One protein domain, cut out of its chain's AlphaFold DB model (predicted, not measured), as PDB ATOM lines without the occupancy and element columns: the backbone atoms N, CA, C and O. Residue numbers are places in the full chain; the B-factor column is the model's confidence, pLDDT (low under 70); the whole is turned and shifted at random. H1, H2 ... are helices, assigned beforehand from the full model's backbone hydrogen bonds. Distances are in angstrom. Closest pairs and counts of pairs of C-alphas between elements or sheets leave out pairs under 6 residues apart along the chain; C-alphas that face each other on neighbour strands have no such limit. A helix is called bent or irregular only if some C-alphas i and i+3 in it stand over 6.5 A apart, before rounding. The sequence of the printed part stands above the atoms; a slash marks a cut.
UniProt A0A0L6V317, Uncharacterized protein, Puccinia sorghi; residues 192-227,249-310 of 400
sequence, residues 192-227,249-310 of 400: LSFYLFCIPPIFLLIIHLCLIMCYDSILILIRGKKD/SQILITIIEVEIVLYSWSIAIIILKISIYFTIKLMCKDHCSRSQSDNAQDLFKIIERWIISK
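Overview. This is residues 192 to 227 and 249 to 310 of the 400 residues of an uncharacterized protein of Puccinia sorghi (UniProt A0A0L6V317). Two long helices, H1 and H2, run side by side in opposite ways, and a short third helix, H3, folds back along H2 near its later end on the side away from H1, with the three in one thin layer. H2 is the longest helix and the middle of the row; residues 216 to 227 of H1 and residues 249 to 256 of H2 stick out free at one end, and residues 289 to 295, of which 295 belongs to H3, do so at the other. The printed part has 98 residues with three named helices, in the order H1, H2, H3, and no named strand, and its class is all helix. The whole is extended, with a radius of gyration of the C-alphas of 21.2 A, and its C-alphas span 74 by 28 by 7 A.

Along the chain. H2 is the longest helix by residues, with 40, from Ser 249 to Cys 288. Its first C-alpha is at (1.031, 8.790, -18.748) and its last at (13.143, -18.327, 31.475), 58.3 A apart. H1 comes before the cut and holds residues 192 to 227, 36 residues, with 53.2 A from first to last C-alpha; C-alpha 192 is at (12.338, -24.848, 13.720). H1 has a kink of 27 degrees near residue 199. It is only just irregular: C-alphas 197 and 200 are 6.7 A apart, where about 5 A is found in a regular helix. H3 follows H2 and holds residues 295 to 308, 14 residues, with 20.4 A from first to last C-alpha; C-alpha 308 is at (6.886, -1.704, 20.795).

Arrangement. H2 touches both H1 and H3. H1 and H2 touch with 7 pairs of C-alphas within 8 A, and the closest C-alphas are those of Phe 197 and Ser 275, 6.9 A apart. They run opposite ways at a shallow tilt of 7 degrees, and their centres are 15.4 A apart. They touch with a part of each helix alone: residues 193 to 208 of H1 and residues 264 to 279 of H2. H2 and H3 form a helical hairpin. They touch with 4 pairs of C-alphas within 8 A, the closest C-alphas being those of Cys 288 and Ala 296, 6.8 A apart. H2 touches H3 with residues 277 to 288 alone. These two helices also run opposite ways at a shallow tilt of 7 degrees, with their centres 22.8 A apart. H1 and H3 are apart. In H2 and H3 every backbone O i to N i+4 pair is within hydrogen-bond range, while in H1 26 of 32 are.

Size, cuts and confidence. The outline of the C-alphas is a rod, and the two farthest apart, those of Asp 227 and Gln 292, are 74.1 A apart. Without the stretches that stand free, the body has 71 residues and spans 49 by 29 by 6 A. The C-alphas of Leu 192 and Lys 310, the first and last printed residues, are 28.7 A apart. Residues 228 to 248 are cut out of the printed part, and C-alphas 227 and 249 are 17.3 A apart across the cut. The link from H1 to H2 runs across this cut; the link from H2 to H3 is short, with 6 residues between them. The mean pLDDT of the printed part is 72.3, and 38 residues are under 70: residues 192 to 197, 221 to 222, 224 to 227, 284 and 286 to 310. The mean is 80 in H2, 73 in H1 and 60 in H3.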
ATOM      1  N   LEU A 192      13.488 -25.757  13.703       62.25
ATOM      2  CA  LEU A 192      12.338 -24.848  13.720       62.25
ATOM      3  C   LEU A 192      12.769 -23.371  13.744       62.25
ATOM      4  O   LEU A 192      12.204 -22.550  13.027       62.25
ATOM      5  N   SER A 193      13.803 -23.045  14.524       60.88
ATOM      6  CA  SER A 193      14.385 -21.697  14.567       60.88
ATOM      7  C   SER A 193      15.061 -21.304  13.248       60.88
ATOM      8  O   SER A 193      14.856 -20.185  12.783       60.88
ATOM      9  N   PHE A 194      15.777 -22.222  12.587       67.94
ATOM     10  CA  PHE A 194      16.329 -21.986  11.247       67.94
ATOM     11  C   PHE A 194      15.231 -21.738  10.200       67.94
ATOM     12  O   PHE A 194      15.297 -20.757   9.459       67.94
ATOM     13  N   TYR A 195      14.181 -22.564  10.167       67.38
ATOM     14  CA  TYR A 195      13.067 -22.392   9.229       67.38
ATOM     15  C   TYR A 195      12.315 -21.070   9.442       67.38
ATOM     16  O   TYR A 195      12.045 -20.366   8.469       67.38
ATOM     17  N   LEU A 196      12.037 -20.686  10.693       62.94
ATOM     18  CA  LEU A 196      11.387 -19.408  11.013       62.94
ATOM     19  C   LEU A 196      12.247 -18.183  10.665       62.94
ATOM     20  O   LEU A 196      11.695 -17.120  10.390       62.94
ATOM     21  N   PHE A 197      13.577 -18.316  10.654       68.38
ATOM     22  CA  PHE A 197      14.486 -17.223  10.307       68.38
ATOM     23  C   PHE A 197      14.743 -17.118   8.794       68.38
ATOM     24  O   PHE A 197      14.825 -16.016   8.259       68.38
ATOM     25  N   CYS A 198      14.848 -18.250   8.089       73.88
ATOM     26  CA  CYS A 198      15.247 -18.284   6.679       73.88
ATOM     27  C   CYS A 198      14.082 -18.323   5.679       73.88
ATOM     28  O   CYS A 198      14.240 -17.794   4.580       73.88
ATOM     29  N   ILE A 199      12.916 -18.895   6.015       77.94
ATOM     30  CA  ILE A 199      11.774 -18.931   5.079       77.94
ATOM     31  C   ILE A 199      11.222 -17.524   4.777       77.94
ATOM     32  O   ILE A 199      11.070 -17.220   3.593       77.94
ATOM     33  N   PRO A 200      10.934 -16.641   5.761       80.19
ATOM     34  CA  PRO A 200      10.265 -15.371   5.466       80.19
ATOM     35  C   PRO A 200      11.049 -14.437   4.522       80.19
ATOM     36  O   PRO A 200      10.428 -13.910   3.597       80.19
ATOM     37  N   PRO A 201      12.386 -14.266   4.654       77.88
ATOM     38  CA  PRO A 201      13.169 -13.484   3.695       77.88
ATOM     39  C   PRO A 201      13.180 -14.083   2.283       77.88
ATOM     40  O   PRO A 201      13.070 -13.343   1.309       77.88
ATOM     41  N   ILE A 202      13.276 -15.412   2.157       80.88
ATOM     42  CA  ILE A 202      13.273 -16.097   0.853       80.88
ATOM     43  C   ILE A 202      11.900 -15.960   0.181       80.88
ATOM     44  O   ILE A 202      11.824 -15.676  -1.010       80.88
ATOM     45  N   PHE A 203      10.811 -16.101   0.940       78.31
ATOM     46  CA  PHE A 203       9.452 -15.952   0.420       78.31
ATOM     47  C   PHE A 203       9.157 -14.512  -0.033       78.31
ATOM     48  O   PHE A 203       8.609 -14.309  -1.115       78.31
ATOM     49  N   LEU A 204       9.596 -13.509   0.738       77.50
ATOM     50  CA  LEU A 204       9.546 -12.100   0.328       77.50
ATOM     51  C   LEU A 204      10.324 -11.837  -0.963       77.50
ATOM     52  O   LEU A 204       9.835 -11.129  -1.841       77.50
ATOM     53  N   LEU A 205      11.519 -12.418  -1.088       81.12
ATOM     54  CA  LEU A 205      12.356 -12.267  -2.273       81.12
ATOM     55  C   LEU A 205      11.707 -12.894  -3.514       81.12
ATOM     56  O   LEU A 205      11.730 -12.285  -4.579       81.12
ATOM     57  N   ILE A 206      11.069 -14.061  -3.370       81.88
ATOM     58  CA  ILE A 206      10.286 -14.695  -4.441       81.88
ATOM     59  C   ILE A 206       9.119 -13.793  -4.864       81.88
ATOM     60  O   ILE A 206       8.960 -13.545  -6.054       81.88
ATOM     61  N   ILE A 207       8.348 -13.239  -3.917       79.62
ATOM     62  CA  ILE A 207       7.264 -12.291  -4.232       79.62
ATOM     63  C   ILE A 207       7.805 -11.076  -4.995       79.62
ATOM     64  O   ILE A 207       7.214 -10.669  -5.993       79.62
ATOM     65  N   HIS A 208       8.936 -10.514  -4.564       80.38
ATOM     66  CA  HIS A 208       9.541  -9.354  -5.217       80.38
ATOM     67  C   HIS A 208       9.993  -9.669  -6.654       80.38
ATOM     68  O   HIS A 208       9.708  -8.900  -7.570       80.38
ATOM     69  N   LEU A 209      10.607 -10.836  -6.880       81.06
ATOM     70  CA  LEU A 209      10.979 -11.312  -8.218       81.06
ATOM     71  C   LEU A 209       9.751 -11.573  -9.108       81.06
ATOM     72  O   LEU A 209       9.751 -11.180 -10.272       81.06
ATOM     73  N   CYS A 210       8.678 -12.163  -8.570       78.12
ATOM     74  CA  CYS A 210       7.424 -12.347  -9.306       78.12
ATOM     75  C   CYS A 210       6.790 -11.007  -9.711       78.12
ATOM     76  O   CYS A 210       6.320 -10.880 -10.839       78.12
ATOM     77  N   LEU A 211       6.812  -9.994  -8.835       79.75
ATOM     78  CA  LEU A 211       6.325  -8.650  -9.163       79.75
ATOM     79  C   LEU A 211       7.144  -8.006 -10.290       79.75
ATOM     80  O   LEU A 211       6.553  -7.458 -11.218       79.75
ATOM     81  N   ILE A 212       8.476  -8.138 -10.260       81.94
ATOM     82  CA  ILE A 212       9.365  -7.665 -11.336       81.94
ATOM     83  C   ILE A 212       9.042  -8.370 -12.666       81.94
ATOM     84  O   ILE A 212       8.907  -7.704 -13.689       81.94
ATOM     85  N   MET A 213       8.836  -9.694 -12.670       75.44
ATOM     86  CA  MET A 213       8.485 -10.442 -13.889       75.44
ATOM     87  C   MET A 213       7.104 -10.075 -14.456       75.44
ATOM     88  O   MET A 213       6.950  -9.937 -15.673       75.44
ATOM     89  N   CYS A 214       6.097  -9.894 -13.597       75.19
ATOM     90  CA  CYS A 214       4.778  -9.416 -14.019       75.19
ATOM     91  C   CYS A 214       4.867  -8.001 -14.610       75.19
ATOM     92  O   CYS A 214       4.222  -7.716 -15.616       75.19
ATOM     93  N   TYR A 215       5.692  -7.132 -14.022       74.12
ATOM     94  CA  TYR A 215       5.918  -5.773 -14.505       74.12
ATOM     95  C   TYR A 215       6.651  -5.739 -15.862       74.12
ATOM     96  O   TYR A 215       6.153  -5.090 -16.781       74.12
ATOM     97  N   ASP A 216       7.746  -6.497 -16.043       74.94
ATOM     98  CA  ASP A 216       8.438  -6.642 -17.344       74.94
ATOM     99  C   ASP A 216       7.447  -7.106 -18.437       74.94
ATOM    100  O   ASP A 216       7.434  -6.574 -19.549       74.94
ATOM    101  N   SER A 217       6.547  -8.039 -18.100       73.88
ATOM    102  CA  SER A 217       5.505  -8.534 -19.013       73.88
ATOM    103  C   SER A 217       4.492  -7.447 -19.407       73.88
ATOM    104  O   SER A 217       4.139  -7.328 -20.581       73.88
ATOM    105  N   ILE A 218       4.049  -6.619 -18.453       73.44
ATOM    106  CA  ILE A 218       3.142  -5.487 -18.707       73.44
ATOM    107  C   ILE A 218       3.835  -4.420 -19.568       73.44
ATOM    108  O   ILE A 218       3.231  -3.915 -20.514       73.44
ATOM    109  N   LEU A 219       5.109  -4.116 -19.303       75.06
ATOM    110  CA  LEU A 219       5.908  -3.182 -20.104       75.06
ATOM    111  C   LEU A 219       6.028  -3.625 -21.566       75.06
ATOM    112  O   LEU A 219       5.868  -2.801 -22.469       75.06
ATOM    113  N   ILE A 220       6.297  -4.911 -21.809       75.44
ATOM    114  CA  ILE A 220       6.357  -5.485 -23.160       75.44
ATOM    115  C   ILE A 220       4.996  -5.349 -23.855       75.44
ATOM    116  O   ILE A 220       4.942  -4.927 -25.010       75.44
ATOM    117  N   LEU A 221       3.899  -5.623 -23.147       65.81
ATOM    118  CA  LEU A 221       2.538  -5.553 -23.688       65.81
ATOM    119  C   LEU A 221       2.116  -4.108 -24.028       65.81
ATOM    120  O   LEU A 221       1.447  -3.878 -25.036       65.81
ATOM    121  N   ILE A 222       2.565  -3.119 -23.246       69.00
ATOM    122  CA  ILE A 222       2.381  -1.687 -23.536       69.00
ATOM    123  C   ILE A 222       3.249  -1.238 -24.725       69.00
ATOM    124  O   ILE A 222       2.780  -0.460 -25.555       69.00
ATOM    125  N   ARG A 223       4.498  -1.715 -24.830       71.44
ATOM    126  CA  ARG A 223       5.414  -1.348 -25.926       71.44
ATOM    127  C   ARG A 223       4.999  -1.953 -27.264       71.44
ATOM    128  O   ARG A 223       4.879  -1.202 -28.223       71.44
ATOM    129  N   GLY A 224       4.702  -3.252 -27.321       68.62
ATOM    130  CA  GLY A 224       4.322  -3.926 -28.570       68.62
ATOM    131  C   GLY A 224       3.095  -3.296 -29.236       68.62
ATOM    132  O   GLY A 224       3.075  -3.092 -30.444       68.62
ATOM    133  N   LYS A 225       2.119  -2.846 -28.435       62.22
ATOM    134  CA  LYS A 225       0.916  -2.161 -28.932       62.22
ATOM    135  C   LYS A 225       1.183  -0.774 -29.547       62.22
ATOM    136  O   LYS A 225       0.273  -0.184 -30.127       62.22
ATOM    137  N   LYS A 226       2.393  -0.225 -29.391       57.72
ATOM    138  CA  LYS A 226       2.789   1.076 -29.948       57.72
ATOM    139  C   LYS A 226       3.383   0.954 -31.351       57.72
ATOM    140  O   LYS A 226       3.182   1.860 -32.155       57.72
ATOM    141  N   ASP A 227       4.064  -0.150 -31.648       58.16
ATOM    142  CA  ASP A 227       4.761  -0.334 -32.924       58.16
ATOM    143  C   ASP A 227       3.773  -0.675 -34.057       58.16
ATOM    144  O   ASP A 227       3.843  -0.072 -35.132       58.16
ATOM    145  N   SER A 249       1.125  10.232 -19.022       77.75
ATOM    146  CA  SER A 249       1.031   8.790 -18.748       77.75
ATOM    147  C   SER A 249       2.359   8.189 -18.282       77.75
ATOM    148  O   SER A 249       2.370   7.376 -17.361       77.75
ATOM    149  N   GLN A 250       3.486   8.635 -18.850       79.44
ATOM    150  CA  GLN A 250       4.818   8.184 -18.444       79.44
ATOM    151  C   GLN A 250       5.163   8.650 -17.027       79.44
ATOM    152  O   GLN A 250       5.592   7.830 -16.219       79.44
ATOM    153  N   ILE A 251       4.906   9.921 -16.700       76.75
ATOM    154  CA  ILE A 251       5.130  10.468 -15.351       76.75
ATOM    155  C   ILE A 251       4.273   9.732 -14.311       76.75
ATOM    156  O   ILE A 251       4.770   9.395 -13.236       76.75
ATOM    157  N   LEU A 252       3.004   9.444 -14.624       81.75
ATOM    158  CA  LEU A 252       2.114   8.708 -13.724       81.75
ATOM    159  C   LEU A 252       2.627   7.283 -13.456       81.75
ATOM    160  O   LEU A 252       2.623   6.839 -12.310       81.75
ATOM    161  N   ILE A 253       3.125   6.597 -14.490       85.62
ATOM    162  CA  ILE A 253       3.766   5.281 -14.361       85.62
ATOM    163  C   ILE A 253       5.000   5.365 -13.443       85.62
ATOM    164  O   ILE A 253       5.107   4.563 -12.517       85.62
ATOM    165  N   THR A 254       5.871   6.369 -13.603       79.81
ATOM    166  CA  THR A 254       7.065   6.517 -12.740       79.81
ATOM    167  C   THR A 254       6.709   6.811 -11.278       79.81
ATOM    168  O   THR A 254       7.398   6.359 -10.366       79.81
ATOM    169  N   ILE A 255       5.624   7.551 -11.021       81.81
ATOM    170  CA  ILE A 255       5.133   7.800  -9.655       81.81
ATOM    171  C   ILE A 255       4.650   6.489  -9.018       81.81
ATOM    172  O   ILE A 255       5.047   6.173  -7.896       81.81
ATOM    173  N   ILE A 256       3.859   5.698  -9.750       87.19
ATOM    174  CA  ILE A 256       3.353   4.395  -9.291       87.19
ATOM    175  C   ILE A 256       4.509   3.416  -9.019       87.19
ATOM    176  O   ILE A 256       4.485   2.705  -8.015       87.19
ATOM    177  N   GLU A 257       5.551   3.402  -9.854       81.31
ATOM    178  CA  GLU A 257       6.772   2.611  -9.624       81.31
ATOM    179  C   GLU A 257       7.453   2.970  -8.297       81.31
ATOM    180  O   GLU A 257       7.752   2.084  -7.491       81.31
ATOM    181  N   VAL A 258       7.669   4.265  -8.044       81.00
ATOM    182  CA  VAL A 258       8.304   4.744  -6.808       81.00
ATOM    183  C   VAL A 258       7.454   4.393  -5.585       81.00
ATOM    184  O   VAL A 258       8.001   3.914  -4.590       81.00
ATOM    185  N   GLU A 259       6.130   4.551  -5.652       85.88
ATOM    186  CA  GLU A 259       5.238   4.141  -4.562       85.88
ATOM    187  C   GLU A 259       5.293   2.630  -4.302       85.88
ATOM    188  O   GLU A 259       5.485   2.222  -3.156       85.88
ATOM    189  N   ILE A 260       5.198   1.783  -5.335       85.81
ATOM    190  CA  ILE A 260       5.269   0.317  -5.187       85.81
ATOM    191  C   ILE A 260       6.595  -0.105  -4.539       85.81
ATOM    192  O   ILE A 260       6.601  -0.938  -3.625       85.81
ATOM    193  N   VAL A 261       7.718   0.495  -4.948       81.62
ATOM    194  CA  VAL A 261       9.025   0.240  -4.328       81.62
ATOM    195  C   VAL A 261       9.008   0.649  -2.852       81.62
ATOM    196  O   VAL A 261       9.356  -0.175  -2.002       81.62
ATOM    197  N   LEU A 262       8.536   1.850  -2.510       78.69
ATOM    198  CA  LEU A 262       8.461   2.329  -1.121       78.69
ATOM    199  C   LEU A 262       7.537   1.472  -0.236       78.69
ATOM    200  O   LEU A 262       7.896   1.160   0.907       78.69
ATOM    201  N   TYR A 263       6.389   1.024  -0.750       85.94
ATOM    202  CA  TYR A 263       5.498   0.100  -0.044       85.94
ATOM    203  C   TYR A 263       6.152  -1.270   0.164       85.94
ATOM    204  O   TYR A 263       6.099  -1.804   1.274       85.94
ATOM    205  N   SER A 264       6.836  -1.821  -0.846       83.62
ATOM    206  CA  SER A 264       7.524  -3.114  -0.723       83.62
ATOM    207  C   SER A 264       8.640  -3.088   0.333       83.62
ATOM    208  O   SER A 264       8.726  -3.996   1.162       83.62
ATOM    209  N   TRP A 265       9.420  -2.002   0.393       84.69
ATOM    210  CA  TRP A 265      10.430  -1.777   1.433       84.69
ATOM    211  C   TRP A 265       9.806  -1.622   2.823       84.69
ATOM    212  O   TRP A 265      10.299  -2.201   3.791       84.69
ATOM    213  N   SER A 266       8.689  -0.899   2.928       81.75
ATOM    214  CA  SER A 266       7.958  -0.732   4.190       81.75
ATOM    215  C   SER A 266       7.451  -2.075   4.733       81.75
ATOM    216  O   SER A 266       7.629  -2.373   5.916       81.75
ATOM    217  N   ILE A 267       6.897  -2.928   3.865       85.44
ATOM    218  CA  ILE A 267       6.448  -4.287   4.206       85.44
ATOM    219  C   ILE A 267       7.632  -5.168   4.635       85.44
ATOM    220  O   ILE A 267       7.548  -5.847   5.662       85.44
ATOM    221  N   ALA A 268       8.759  -5.119   3.917       80.69
ATOM    222  CA  ALA A 268       9.965  -5.869   4.270       80.69
ATOM    223  C   ALA A 268      10.519  -5.469   5.654       80.69
ATOM    224  O   ALA A 268      10.872  -6.340   6.452       80.69
ATOM    225  N   ILE A 269      10.529  -4.172   5.984       81.62
ATOM    226  CA  ILE A 269      10.943  -3.664   7.305       81.62
ATOM    227  C   ILE A 269       9.990  -4.141   8.412       81.62
ATOM    228  O   ILE A 269      10.449  -4.521   9.492       81.62
ATOM    229  N   ILE A 270       8.674  -4.158   8.168       83.19
ATOM    230  CA  ILE A 270       7.682  -4.670   9.128       83.19
ATOM    231  C   ILE A 270       7.910  -6.164   9.392       83.19
ATOM    232  O   ILE A 270       7.971  -6.575  10.552       83.19
ATOM    233  N   ILE A 271       8.103  -6.969   8.345       83.38
ATOM    234  CA  ILE A 271       8.346  -8.411   8.484       83.38
ATOM    235  C   ILE A 271       9.672  -8.674   9.204       83.38
ATOM    236  O   ILE A 271       9.700  -9.494  10.119       83.38
ATOM    237  N   LEU A 272      10.734  -7.918   8.907       83.00
ATOM    238  CA  LEU A 272      12.001  -8.004   9.640       83.00
ATOM    239  C   LEU A 272      11.820  -7.700  11.140       83.00
ATOM    240  O   LEU A 272      12.325  -8.449  11.978       83.00
ATOM    241  N   LYS A 273      11.061  -6.653  11.499       81.69
ATOM    242  CA  LYS A 273      10.739  -6.335  12.903       81.69
ATOM    243  C   LYS A 273       9.974  -7.474  13.590       81.69
ATOM    244  O   LYS A 273      10.321  -7.841  14.713       81.69
ATOM    245  N   ILE A 274       8.984  -8.068  12.918       84.06
ATOM    246  CA  ILE A 274       8.214  -9.212  13.434       84.06
ATOM    247  C   ILE A 274       9.122 -10.437  13.632       84.06
ATOM    248  O   ILE A 274       9.086 -11.054  14.698       84.06
ATOM    249  N   SER A 275       9.979 -10.763  12.661       82.69
ATOM    250  CA  SER A 275      10.934 -11.876  12.746       82.69
ATOM    251  C   SER A 275      11.933 -11.699  13.894       82.69
ATOM    252  O   SER A 275      12.195 -12.655  14.630       82.69
ATOM    253  N   ILE A 276      12.450 -10.484  14.108       82.88
ATOM    254  CA  ILE A 276      13.335 -10.163  15.241       82.88
ATOM    255  C   ILE A 276      12.589 -10.331  16.572       82.88
ATOM    256  O   ILE A 276      13.094 -11.020  17.460       82.88
ATOM    257  N   TYR A 277      11.374  -9.784  16.702       84.75
ATOM    258  CA  TYR A 277      10.551  -9.936  17.909       84.75
ATOM    259  C   TYR A 277      10.281 -11.414  18.238       84.75
ATOM    260  O   TYR A 277      10.503 -11.841  19.371       84.75
ATOM    261  N   PHE A 278       9.874 -12.222  17.251       82.94
ATOM    262  CA  PHE A 278       9.657 -13.659  17.448       82.94
ATOM    263  C   PHE A 278      10.939 -14.401  17.838       82.94
ATOM    264  O   PHE A 278      10.901 -15.235  18.743       82.94
ATOM    265  N   THR A 279      12.075 -14.079  17.215       80.44
ATOM    266  CA  THR A 279      13.371 -14.702  17.534       80.44
ATOM    267  C   THR A 279      13.784 -14.407  18.977       80.44
ATOM    268  O   THR A 279      14.119 -15.329  19.722       80.44
ATOM    269  N   ILE A 280      13.681 -13.147  19.414       80.88
ATOM    270  CA  ILE A 280      13.951 -12.742  20.803       80.88
ATOM    271  C   ILE A 280      12.990 -13.459  21.762       80.88
ATOM    272  O   ILE A 280      13.435 -14.065  22.734       80.88
ATOM    273  N   LYS A 281      11.686 -13.471  21.465       81.31
ATOM    274  CA  LYS A 281      10.661 -14.118  22.300       81.31
ATOM    275  C   LYS A 281      10.894 -15.622  22.469       81.31
ATOM    276  O   LYS A 281      10.705 -16.140  23.569       81.31
ATOM    277  N   LEU A 282      11.334 -16.316  21.417       78.44
ATOM    278  CA  LEU A 282      11.697 -17.734  21.474       78.44
ATOM    279  C   LEU A 282      12.943 -17.963  22.343       78.44
ATOM    280  O   LEU A 282      12.878 -18.759  23.279       78.44
ATOM    281  N   MET A 283      14.030 -17.214  22.115       73.12
ATOM    282  CA  MET A 283      15.248 -17.323  22.933       73.12
ATOM    283  C   MET A 283      14.976 -17.028  24.418       73.12
ATOM    284  O   MET A 283      15.441 -17.759  25.292       73.12
ATOM    285  N   CYS A 284      14.175 -16.004  24.726       69.62
ATOM    286  CA  CYS A 284      13.796 -15.676  26.100       69.62
ATOM    287  C   CYS A 284      12.932 -16.768  26.752       69.62
ATOM    288  O   CYS A 284      13.130 -17.063  27.930       69.62
ATOM    289  N   LYS A 285      12.017 -17.414  26.016       74.25
ATOM    290  CA  LYS A 285      11.183 -18.508  26.551       74.25
ATOM    291  C   LYS A 285      12.020 -19.735  26.943       74.25
ATOM    292  O   LYS A 285      11.780 -20.331  27.997       74.25
ATOM    293  N   ASP A 286      13.030 -20.077  26.146       66.75
ATOM    294  CA  ASP A 286      13.956 -21.182  26.436       66.75
ATOM    295  C   ASP A 286      14.925 -20.864  27.594       66.75
ATOM    296  O   ASP A 286      15.369 -21.774  28.298       66.75
ATOM    297  N   HIS A 287      15.227 -19.584  27.846       59.16
ATOM    298  CA  HIS A 287      16.012 -19.164  29.011       59.16
ATOM    299  C   HIS A 287      15.177 -19.083  30.300       59.16
ATOM    300  O   HIS A 287      15.564 -19.684  31.300       59.16
ATOM    301  N   CYS A 288      14.005 -18.438  30.289       56.22
ATOM    302  CA  CYS A 288      13.143 -18.327  31.475       56.22
ATOM    303  C   CYS A 288      12.608 -19.680  31.975       56.22
ATOM    304  O   CYS A 288      12.358 -19.835  33.166       56.22
ATOM    305  N   SER A 289      12.474 -20.684  31.102       63.66
ATOM    306  CA  SER A 289      12.146 -22.060  31.516       63.66
ATOM    307  C   SER A 289      13.318 -22.813  32.167       63.66
ATOM    308  O   SER A 289      13.105 -23.870  32.761       63.66
ATOM    309  N   ARG A 290      14.547 -22.282  32.088       55.53
ATOM    310  CA  ARG A 290      15.765 -22.856  32.690       55.53
ATOM    311  C   ARG A 290      16.299 -22.073  33.891       55.53
ATOM    312  O   ARG A 290      16.982 -22.671  34.717       55.53
ATOM    313  N   SER A 291      16.007 -20.777  34.010       46.88
ATOM    314  CA  SER A 291      16.421 -19.939  35.144       46.88
ATOM    315  C   SER A 291      15.217 -19.398  35.920       46.88
ATOM    316  O   SER A 291      14.558 -18.462  35.467       46.88
ATOM    317  N   GLN A 292      14.988 -19.923  37.130       49.66
ATOM    318  CA  GLN A 292      14.073 -19.353  38.132       49.66
ATOM    319  C   GLN A 292      14.664 -18.075  38.769       49.66
ATOM    320  O   GLN A 292      14.877 -18.015  39.975       49.66
ATOM    321  N   SER A 293      15.003 -17.069  37.961       52.44
ATOM    322  CA  SER A 293      15.490 -15.773  38.449       52.44
ATOM    323  C   SER A 293      14.583 -14.652  37.957       52.44
ATOM    324  O   SER A 293      14.543 -14.380  36.753       52.44
ATOM    325  N   ASP A 294      13.907 -13.976  38.883       53.44
ATOM    326  CA  ASP A 294      12.901 -12.946  38.586       53.44
ATOM    327  C   ASP A 294      13.461 -11.801  37.721       53.44
ATOM    328  O   ASP A 294      12.793 -11.325  36.801       53.44
ATOM    329  N   ASN A 295      14.747 -11.475  37.895       55.88
ATOM    330  CA  ASN A 295      15.497 -10.493  37.101       55.88
ATOM    331  C   ASN A 295      15.397 -10.705  35.571       55.88
ATOM    332  O   ASN A 295      15.496  -9.745  34.807       55.88
ATOM    333  N   ALA A 296      15.204 -11.944  35.102       53.53
ATOM    334  CA  ALA A 296      15.063 -12.241  33.675       53.53
ATOM    335  C   ALA A 296      13.692 -11.816  33.110       53.53
ATOM    336  O   ALA A 296      13.594 -11.455  31.935       53.53
ATOM    337  N   GLN A 297      12.636 -11.821  33.932       56.88
ATOM    338  CA  GLN A 297      11.289 -11.422  33.508       56.88
ATOM    339  C   GLN A 297      11.151  -9.901  33.377       56.88
ATOM    340  O   GLN A 297      10.485  -9.419  32.457       56.88
ATOM    341  N   ASP A 298      11.805  -9.132  34.246       62.50
ATOM    342  CA  ASP A 298      11.756  -7.670  34.162       62.50
ATOM    343  C   ASP A 298      12.593  -7.132  32.995       62.50
ATOM    344  O   ASP A 298      12.136  -6.232  32.285       62.50
ATOM    345  N   LEU A 299      13.738  -7.754  32.684       59.91
ATOM    346  CA  LEU A 299      14.475  -7.458  31.451       59.91
ATOM    347  C   LEU A 299      13.616  -7.728  30.200       59.91
ATOM    348  O   LEU A 299      13.633  -6.933  29.261       59.91
ATOM    349  N   PHE A 300      12.814  -8.801  30.201       62.59
ATOM    350  CA  PHE A 300      11.885  -9.096  29.107       62.59
ATOM    351  C   PHE A 300      10.807  -8.010  28.949       62.59
ATOM    352  O   PHE A 300      10.603  -7.527  27.836       62.59
ATOM    353  N   LYS A 301      10.174  -7.550  30.041       64.94
ATOM    354  CA  LYS A 301       9.210  -6.428  29.997       64.94
ATOM    355  C   LYS A 301       9.833  -5.136  29.463       64.94
ATOM    356  O   LYS A 301       9.154  -4.379  28.771       64.94
ATOM    357  N   ILE A 302      11.102  -4.870  29.780       64.81
ATOM    358  CA  ILE A 302      11.835  -3.704  29.267       64.81
ATOM    359  C   ILE A 302      12.061  -3.847  27.756       64.81
ATOM    360  O   ILE A 302      11.700  -2.939  27.012       64.81
ATOM    361  N   ILE A 303      12.577  -4.990  27.291       64.25
ATOM    362  CA  ILE A 303      12.838  -5.250  25.864       64.25
ATOM    363  C   ILE A 303      11.538  -5.248  25.043       64.25
ATOM    364  O   ILE A 303      11.497  -4.665  23.961       64.25
ATOM    365  N   GLU A 304      10.456  -5.842  25.552       63.56
ATOM    366  CA  GLU A 304       9.153  -5.844  24.877       63.56
ATOM    367  C   GLU A 304       8.574  -4.424  24.771       63.56
ATOM    368  O   GLU A 304       8.178  -4.010  23.680       63.56
ATOM    369  N   ARG A 305       8.627  -3.622  25.847       60.25
ATOM    370  CA  ARG A 305       8.268  -2.192  25.788       60.25
ATOM    371  C   ARG A 305       9.135  -1.415  24.796       60.25
ATOM    372  O   ARG A 305       8.602  -0.575  24.079       60.25
ATOM    373  N   TRP A 306      10.434  -1.701  24.730       57.16
ATOM    374  CA  TRP A 306      11.370  -1.042  23.814       57.16
ATOM    375  C   TRP A 306      11.065  -1.342  22.345       57.16
ATOM    376  O   TRP A 306      10.994  -0.410  21.552       57.16
ATOM    377  N   ILE A 307      10.837  -2.607  21.978       54.59
ATOM    378  CA  ILE A 307      10.522  -3.003  20.591       54.59
ATOM    379  C   ILE A 307       9.165  -2.437  20.138       54.59
ATOM    380  O   ILE A 307       8.985  -2.136  18.957       54.59
ATOM    381  N   ILE A 308       8.213  -2.279  21.065       59.06
ATOM    382  CA  ILE A 308       6.886  -1.704  20.795       59.06
ATOM    383  C   ILE A 308       6.934  -0.163  20.731       59.06
ATOM    384  O   ILE A 308       6.190   0.440  19.954       59.06
ATOM    385  N   SER A 309       7.815   0.495  21.495       47.66
ATOM    386  CA  SER A 309       8.062   1.938  21.368       47.66
ATOM    387  C   SER A 309       8.777   2.249  20.044       47.66
ATOM    388  O   SER A 309       9.766   1.611  19.692       47.66
ATOM    389  N   LYS A 310       8.252   3.201  19.266       44.06
ATOM    390  CA  LYS A 310       8.484   3.254  17.808       44.06
ATOM    391  C   LYS A 310       9.907   3.629  17.352       44.06
ATOM    392  O   LYS A 310      10.210   3.431  16.175       44.06
TER     393      LYS A 310